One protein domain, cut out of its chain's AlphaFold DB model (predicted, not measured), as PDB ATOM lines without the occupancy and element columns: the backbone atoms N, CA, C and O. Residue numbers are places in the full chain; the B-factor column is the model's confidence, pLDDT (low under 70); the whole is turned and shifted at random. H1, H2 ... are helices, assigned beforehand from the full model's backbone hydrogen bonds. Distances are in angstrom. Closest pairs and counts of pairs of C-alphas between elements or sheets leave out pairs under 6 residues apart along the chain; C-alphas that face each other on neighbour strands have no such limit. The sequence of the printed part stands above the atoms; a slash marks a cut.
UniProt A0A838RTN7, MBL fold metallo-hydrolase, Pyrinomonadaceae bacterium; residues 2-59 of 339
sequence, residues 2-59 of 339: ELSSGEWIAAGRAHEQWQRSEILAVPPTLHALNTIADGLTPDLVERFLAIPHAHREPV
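What this domain is: This is residues 2 to 59 of the 339 residues of the protein "MBL fold metallo-hydrolase" of Pyrinomonadaceae bacterium (UniProt A0A838RTN7). What does the model look like? It is a thin slab with three helices in a row, H2 in the middle between H1 and H3; H2 and H3 form a helical hairpin, and H1 packs on H2 from the other side at a steep slant. The short H4 follows beyond the last residue of H3, and the tail of residues 2 to 9 sticks out from the body. What is it made of, and how large is it? The printed part has 58 residues, with four named helices in the order H1, H2, H3, H4 and no named strand; its class is all helix, though under half of the residues, 28 of 58, are in named elements. It is only just loose, close to compact, with a radius of gyration of the C-alphas of 12.5 A and spans of 30 by 27 by 19 A.

Where its parts are: Where are the longest helices? H2 is residues 29 to 37, 12.1 A from first to last C-alpha, and begins at C-alpha 29 at (3.922, 102.393, 17.261). H1 is residues 11 to 19, also 12.1 A long, and begins at C-alpha 11 at (11.754, 95.077, 17.377). Where are the shorter ones? H3 is residues 44 to 49, 8.8 A long. H4 is residues 52 to 55, 5.7 A long, and ends at C-alpha 55 at (4.829, 117.482, 17.996).

How they stand to each other: What touches H2? H1 touches H2 at a steep tilt of 57 degrees, opposite ways, and the closest C-alphas, of Gly 12 and Ala 37, are 4.4 A apart. H3 touches H2 at a shallow tilt of 26 degrees, opposite ways, as a hairpin; the closest C-alphas, of Thr 35 and Phe 48, are 6.6 A apart. Where is H4? It is close to H3 but not clearly touching; their closest C-alphas, of Phe 48 and Ala 54, are 7.5 A apart. Which pairs are apart? H1 and H3, H1 and H4, and H2 and H4 are apart. What do the backbones show? In H1, H2 and H3 every O i to N i+4 pair is within hydrogen-bond range. H4, with 4 residues, is too short for such a pair, and its one O i to N i+3 pair is within range.

The domain as a whole: How far does it reach? The two C-alphas farthest apart, of Glu 2 and Pro 42, are 35.4 A apart. Without residues 2 to 9, which stand free, the body spans 30 by 27 by 11 A. Is it unbroken? The printed part has no cut; the link from H3 to H4 is tight, and those from H1 to H2 and from H2 to H3 are short. Where is confidence low? The mean pLDDT of the printed part is 81.9, and residues 2 to 4 and 52 to 59 are under 70.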
ATOM      1  N   GLU A   2     -10.272  95.119  21.628       49.81
ATOM      2  CA  GLU A   2      -9.917  94.089  22.603       49.81
ATOM      3  C   GLU A   2      -8.624  93.404  22.149       49.81
ATOM      4  O   GLU A   2      -8.409  93.195  20.953       49.81
ATOM      5  N   LEU A   3      -7.729  93.125  23.097       61.00
ATOM      6  CA  LEU A   3      -6.471  92.425  22.852       61.00
ATOM      7  C   LEU A   3      -6.786  90.967  22.485       61.00
ATOM      8  O   LEU A   3      -7.198  90.199  23.348       61.00
ATOM      9  N   SER A   4      -6.596  90.582  21.221       59.44
ATOM     10  CA  SER A   4      -6.827  89.201  20.768       59.44
ATOM     11  C   SER A   4      -5.673  88.253  21.116       59.44
ATOM     12  O   SER A   4      -5.890  87.060  21.311       59.44
ATOM     13  N   SER A   5      -4.447  88.776  21.206       76.69
ATOM     14  CA  SER A   5      -3.230  88.035  21.559       76.69
ATOM     15  C   SER A   5      -2.086  88.995  21.901       76.69
ATOM     16  O   SER A   5      -2.126  90.161  21.510       76.69
ATOM     17  N   GLY A   6      -1.036  88.507  22.565       81.94
ATOM     18  CA  GLY A   6       0.202  89.257  22.792       81.94
ATOM     19  C   GLY A   6       1.416  88.335  22.887       81.94
ATOM     20  O   GLY A   6       1.299  87.200  23.345       81.94
ATOM     21  N   GLU A   7       2.577  88.823  22.457       86.00
ATOM     22  CA  GLU A   7       3.855  88.116  22.555       86.00
ATOM     23  C   GLU A   7       4.999  89.074  22.909       86.00
ATOM     24  O   GLU A   7       4.900  90.287  22.708       86.00
ATOM     25  N   TRP A   8       6.102  88.522  23.416       89.00
ATOM     26  CA  TRP A   8       7.366  89.243  23.538       89.00
ATOM     27  C   TRP A   8       8.179  89.035  22.263       89.00
ATOM     28  O   TRP A   8       8.610  87.919  21.975       89.00
ATOM     29  N   ILE A   9       8.414  90.109  21.513       89.19
ATOM     30  CA  ILE A   9       9.096  90.064  20.218       89.19
ATOM     31  C   ILE A   9      10.180  91.142  20.134       89.19
ATOM     32  O   ILE A   9      10.002  92.268  20.599       89.19
ATOM     33  N   ALA A  10      11.326  90.797  19.542       90.56
ATOM     34  CA  ALA A  10      12.377  91.769  19.252       90.56
ATOM     35  C   ALA A  10      11.907  92.750  18.166       90.56
ATOM     36  O   ALA A  10      11.316  92.324  17.175       90.56
ATOM     37  N   ALA A  11      12.222  94.042  18.304       87.81
ATOM     38  CA  ALA A  11      11.754  95.077  17.377       87.81
ATOM     39  C   ALA A  11      12.122  94.792  15.912       87.81
ATOM     40  O   ALA A  11      11.268  94.927  15.045       87.81
ATOM     41  N   GLY A  12      13.343  94.309  15.643       88.00
ATOM     42  CA  GLY A  12      13.752  93.900  14.292       88.00
ATOM     43  C   GLY A  12      12.876  92.782  13.718       88.00
ATOM     44  O   GLY A  12      12.419  92.872  12.586       88.00
ATOM     45  N   ARG A  13      12.527  91.775  14.530       90.38
ATOM     46  CA  ARG A  13      11.633  90.686  14.107       90.38
ATOM     47  C   ARG A  13      10.198  91.173  13.895       90.38
ATOM     48  O   ARG A  13       9.554  90.743  12.944       90.38
ATOM     49  N   ALA A  14       9.701  92.069  14.747       89.38
ATOM     50  CA  ALA A  14       8.389  92.694  14.566       89.38
ATOM     51  C   ALA A  14       8.351  93.559  13.294       89.38
ATOM     52  O   ALA A  14       7.383  93.500  12.540       89.38
ATOM     53  N   HIS A  15       9.422  94.307  13.014       87.62
ATOM     54  CA  HIS A  15       9.578  95.062  11.774       87.62
ATOM     55  C   HIS A  15       9.561  94.139  10.552       87.62
ATOM     56  O   HIS A  15       8.810  94.379   9.612       87.62
ATOM     57  N   GLU A  16      10.314  93.040  10.576       89.56
ATOM     58  CA  GLU A  16      10.306  92.041   9.505       89.56
ATOM     59  C   GLU A  16       8.923  91.402   9.296       89.56
ATOM     60  O   GLU A  16       8.492  91.229   8.156       89.56
ATOM     61  N   GLN A  17       8.211  91.064  10.378       90.19
ATOM     62  CA  GLN A  17       6.824  90.592  10.294       90.19
ATOM     63  C   GLN A  17       5.929  91.654   9.644       90.19
ATOM     64  O   GLN A  17       5.152  91.335   8.750       90.19
ATOM     65  N   TRP A  18       6.055  92.924  10.036       90.44
ATOM     66  CA  TRP A  18       5.295  94.019   9.431       90.44
ATOM     67  C   TRP A  18       5.623  94.202   7.940       90.44
ATOM     68  O   TRP A  18       4.699  94.308   7.136       90.44
ATOM     69  N   GLN A  19       6.900  94.131   7.543       87.44
ATOM     70  CA  GLN A  19       7.346  94.184   6.138       87.44
ATOM     71  C   GLN A  19       6.756  93.050   5.290       87.44
ATOM     72  O   GLN A  19       6.408  93.251   4.129       87.44
ATOM     73  N   ARG A  20       6.577  91.860   5.874       88.12
ATOM     74  CA  ARG A  20       5.879  90.728   5.238       88.12
ATOM     75  C   ARG A  20       4.356  90.809   5.354       88.12
ATOM     76  O   ARG A  20       3.656  89.850   5.039       88.12
ATOM     77  N   SER A  21       3.819  91.936   5.824       87.19
ATOM     78  CA  SER A  21       2.393  92.119   6.090       87.19
ATOM     79  C   SER A  21       1.831  91.098   7.096       87.19
ATOM     80  O   SER A  21       0.641  90.819   7.113       87.19
ATOM     81  N   GLU A  22       2.634  90.505   7.974       86.56
ATOM     82  CA  GLU A  22       2.179  89.503   8.949       86.56
ATOM     83  C   GLU A  22       1.478  90.110  10.168       86.56
ATOM     84  O   GLU A  22       0.644  89.444  10.777       86.56
ATOM     85  N   ILE A  23       1.754  91.371  10.484       84.44
ATOM     86  CA  ILE A  23       1.122  92.109  11.580       84.44
ATOM     87  C   ILE A  23       0.691  93.497  11.104       84.44
ATOM     88  O   ILE A  23       1.200  94.007  10.105       84.44
ATOM     89  N   LEU A  24      -0.239  94.119  11.831       82.88
ATOM     90  CA  LEU A  24      -0.602  95.524  11.648       82.88
ATOM     91  C   LEU A  24       0.108  96.367  12.705       82.88
ATOM     92  O   LEU A  24       0.056  96.058  13.893       82.88
ATOM     93  N   ALA A  25       0.725  97.459  12.270       82.81
ATOM     94  CA  ALA A  25       1.268  98.483  13.148       82.81
ATOM     95  C   ALA A  25       0.978  99.848  12.526       82.81
ATOM     96  O   ALA A  25       1.009  99.996  11.309       82.81
ATOM     97  N   VAL A  26       0.674 100.834  13.366       79.94
ATOM     98  CA  VAL A  26       0.324 102.198  12.947       79.94
ATOM     99  C   VAL A  26       1.196 103.209  13.677       79.94
ATOM    100  O   VAL A  26       1.709 102.893  14.752       79.94
ATOM    101  N   PRO A  27       1.372 104.432  13.160       78.19
ATOM    102  CA  PRO A  27       1.990 105.507  13.927       78.19
ATOM    103  C   PRO A  27       1.237 105.776  15.254       78.19
ATOM    104  O   PRO A  27       0.007 105.721  15.268       78.19
ATOM    105  N   PRO A  28       1.937 106.073  16.369       77.44
ATOM    106  CA  PRO A  28       3.393 106.168  16.497       77.44
ATOM    107  C   PRO A  28       4.090 104.814  16.729       77.44
ATOM    108  O   PRO A  28       5.314 104.755  16.670       77.44
ATOM    109  N   THR A  29       3.355 103.723  16.970       83.44
ATOM    110  CA  THR A  29       3.922 102.393  17.261       83.44
ATOM    111  C   THR A  29       4.835 101.884  16.147       83.44
ATOM    112  O   THR A  29       5.916 101.391  16.439       83.44
ATOM    113  N   LEU A  30       4.452 102.044  14.878       83.94
ATOM    114  CA  LEU A  30       5.298 101.659  13.744       83.94
ATOM    115  C   LEU A  30       6.611 102.459  13.712       83.94
ATOM    116  O   LEU A  30       7.678 101.880  13.538       83.94
ATOM    117  N   HIS A  31       6.545 103.775  13.951       84.38
ATOM    118  CA  HIS A  31       7.742 104.619  14.052       84.38
ATOM    119  C   HIS A  31       8.655 104.155  15.186       84.38
ATOM    120  O   HIS A  31       9.862 104.027  15.001       84.38
ATOM    121  N   ALA A  32       8.071 103.838  16.343       85.75
ATOM    122  CA  ALA A  32       8.805 103.314  17.484       85.75
ATOM    123  C   ALA A  32       9.492 101.980  17.170       85.75
ATOM    124  O   ALA A  32      10.671 101.812  17.477       85.75
ATOM    125  N   LEU A  33       8.776 101.053  16.530       87.12
ATOM    126  CA  LEU A  33       9.315  99.756  16.124       87.12
ATOM    127  C   LEU A  33      10.492  99.918  15.159       87.12
ATOM    128  O   LEU A  33      11.538  99.322  15.399       87.12
ATOM    129  N   ASN A  34      10.349 100.758  14.131       85.69
ATOM    130  CA  ASN A  34      11.408 101.020  13.153       85.69
ATOM    131  C   ASN A  34      12.623 101.675  13.820       85.69
ATOM    132  O   ASN A  34      13.743 101.200  13.680       85.69
ATOM    133  N   THR A  35      12.385 102.694  14.648       87.06
ATOM    134  CA  THR A  35      13.442 103.411  15.374       87.06
ATOM    135  C   THR A  35      14.251 102.462  16.268       87.06
ATOM    136  O   THR A  35      15.475 102.557  16.322       87.06
ATOM    137  N   ILE A  36      13.597 101.518  16.952       89.00
ATOM    138  CA  ILE A  36      14.291 100.522  17.781       89.00
ATOM    139  C   ILE A  36      14.979  99.460  16.909       89.00
ATOM    140  O   ILE A  36      16.081  99.025  17.247       89.00
ATOM    141  N   ALA A  37      14.356  99.038  15.804       87.69
ATOM    142  CA  ALA A  37      14.924  98.067  14.866       87.69
ATOM    143  C   ALA A  37      16.222  98.573  14.211       87.69
ATOM    144  O   ALA A  37      17.146  97.784  14.032       87.69
ATOM    145  N   ASP A  38      16.324  99.881  13.963       86.88
ATOM    146  CA  ASP A  38      17.526 100.546  13.439       86.88
ATOM    147  C   ASP A  38      18.671 100.646  14.470       86.88
ATOM    148  O   ASP A  38      19.786 101.048  14.140       86.88
ATOM    149  N   GLY A  39      18.418 100.259  15.726       87.94
ATOM    150  CA  GLY A  39      19.416 100.144  16.787       87.94
ATOM    151  C   GLY A  39      19.163 101.054  17.989       87.94
ATOM    152  O   GLY A  39      18.441 102.048  17.923       87.94
ATOM    153  N   LEU A  40      19.787 100.718  19.121       89.31
ATOM    154  CA  LEU A  40      19.732 101.490  20.369       89.31
ATOM    155  C   LEU A  40      20.984 102.363  20.510       89.31
ATOM    156  O   LEU A  40      21.910 102.052  21.258       89.31
ATOM    157  N   THR A  41      21.021 103.437  19.733       91.31
ATOM    158  CA  THR A  41      22.131 104.396  19.647       91.31
ATOM    159  C   THR A  41      21.892 105.635  20.533       91.31
ATOM    160  O   THR A  41      20.755 105.882  20.933       91.31
ATOM    161  N   PRO A  42      22.917 106.440  20.884       93.06
ATOM    162  CA  PRO A  42      22.744 107.606  21.768       93.06
ATOM    163  C   PRO A  42      21.752 108.676  21.273       93.06
ATOM    164  O   PRO A  42      21.161 109.382  22.084       93.06
ATOM    165  N   ASP A  43      21.538 108.771  19.961       91.19
ATOM    166  CA  ASP A  43      20.571 109.654  19.289       91.19
ATOM    167  C   ASP A  43      19.139 109.080  19.258       91.19
ATOM    168  O   ASP A  43      18.255 109.643  18.617       91.19
ATOM    169  N   LEU A  44      18.872 107.963  19.949       88.69
ATOM    170  CA  LEU A  44      17.574 107.280  19.934       88.69
ATOM    171  C   LEU A  44      16.399 108.234  20.194       88.69
ATOM    172  O   LEU A  44      15.408 108.201  19.471       88.69
ATOM    173  N   VAL A  45      16.515 109.100  21.206       86.56
ATOM    174  CA  VAL A  45      15.462 110.072  21.556       86.56
ATOM    175  C   VAL A  45      15.233 111.076  20.427       86.56
ATOM    176  O   VAL A  45      14.087 111.394  20.124       86.56
ATOM    177  N   GLU A  46      16.296 111.543  19.774       87.50
ATOM    178  CA  GLU A  46      16.193 112.452  18.631       87.50
ATOM    179  C   GLU A  46      15.456 111.779  17.468       87.50
ATOM    180  O   GLU A  46      14.503 112.343  16.935       87.50
ATOM    181  N   ARG A  47      15.797 110.523  17.153       87.88
ATOM    182  CA  ARG A  47      15.113 109.743  16.108       87.88
ATOM    183  C   ARG A  47      13.638 109.495  16.426       87.88
ATOM    184  O   ARG A  47      12.792 109.582  15.536       87.88
ATOM    185  N   PHE A  48      13.294 109.270  17.694       84.31
ATOM    186  CA  PHE A  48      11.895 109.195  18.125       84.31
ATOM    187  C   PHE A  48      11.124 110.496  17.867       84.31
ATOM    188  O   PHE A  48       9.951 110.443  17.498       84.31
ATOM    189  N   LEU A  49      11.777 111.644  18.048       84.56
ATOM    190  CA  LEU A  49      11.165 112.966  17.927       84.56
ATOM    191  C   LEU A  49      11.233 113.553  16.509       84.56
ATOM    192  O   LEU A  49      10.600 114.568  16.257       84.56
ATOM    193  N   ALA A  50      11.938 112.918  15.572       81.88
ATOM    194  CA  ALA A  50      12.169 113.443  14.223       81.88
ATOM    195  C   ALA A  50      10.934 113.451  13.295       81.88
ATOM    196  O   ALA A  50      11.024 113.912  12.157       81.88
ATOM    197  N   ILE A  51       9.785 112.931  13.741       73.81
ATOM    198  CA  ILE A  51       8.551 112.895  12.946       73.81
ATOM    199  C   ILE A  51       7.573 114.004  13.363       73.81
ATOM    200  O   ILE A  51       7.420 114.254  14.559       73.81
ATOM    201  N   PRO A  52       6.813 114.604  12.424       64.12
ATOM    202  CA  PRO A  52       5.861 115.679  12.738       64.12
ATOM    203  C   PRO A  52       4.867 115.328  13.862       64.12
ATOM    204  O   PRO A  52       4.525 116.149  14.712       64.12
ATOM    205  N   HIS A  53       4.456 114.060  13.939       66.94
ATOM    206  CA  HIS A  53       3.487 113.572  14.929       66.94
ATOM    207  C   HIS A  53       4.021 113.526  16.363       66.94
ATOM    208  O   HIS A  53       3.229 113.504  17.306       66.94
ATOM    209  N   ALA A  54       5.343 113.577  16.556       63.62
ATOM    210  CA  ALA A  54       5.935 113.773  17.876       63.62
ATOM    211  C   ALA A  54       5.585 115.155  18.468       63.62
ATOM    212  O   ALA A  54       5.667 115.353  19.681       63.62
ATOM    213  N   HIS A  55       5.124 116.096  17.634       68.19
ATOM    214  CA  HIS A  55       4.829 117.482  17.996       68.19
ATOM    215  C   HIS A  55       3.332 117.818  17.986       68.19
ATOM    216  O   HIS A  55       2.954 118.979  17.853       68.19
ATOM    217  N   ARG A  56       2.465 116.812  18.194       65.38
ATOM    218  CA  ARG A  56       0.991 116.941  18.233       65.38
ATOM    219  C   ARG A  56       0.344 117.318  16.895       65.38
ATOM    220  O   ARG A  56      -0.837 117.663  16.871       65.38
ATOM    221  N   GLU A  57       1.072 117.208  15.787       66.38
ATOM    222  CA  GLU A  57       0.484 117.335  14.456       66.38
ATOM    223  C   GLU A  57      -0.301 116.061  14.086       66.38
ATOM    224  O   GLU A  57       0.227 114.953  14.254       66.38
ATOM    225  N   PRO A  58      -1.545 116.172  13.575       65.06
ATOM    226  CA  PRO A  58      -2.357 115.014  13.211       65.06
ATOM    227  C   PRO A  58      -1.655 114.086  12.215       65.06
ATOM    228  O   PRO A  58      -1.115 114.534  11.200       65.06
ATOM    229  N   VAL A  59      -1.710 112.776  12.474       69.69
ATOM    230  CA  VAL A  59      -1.235 111.755  11.531       69.69
ATOM    231  C   VAL A  59      -2.177 111.694  10.340       69.69
ATOM    232  O   VAL A  59      -3.237 111.081  10.410       69.69
TER     233      VAL A  59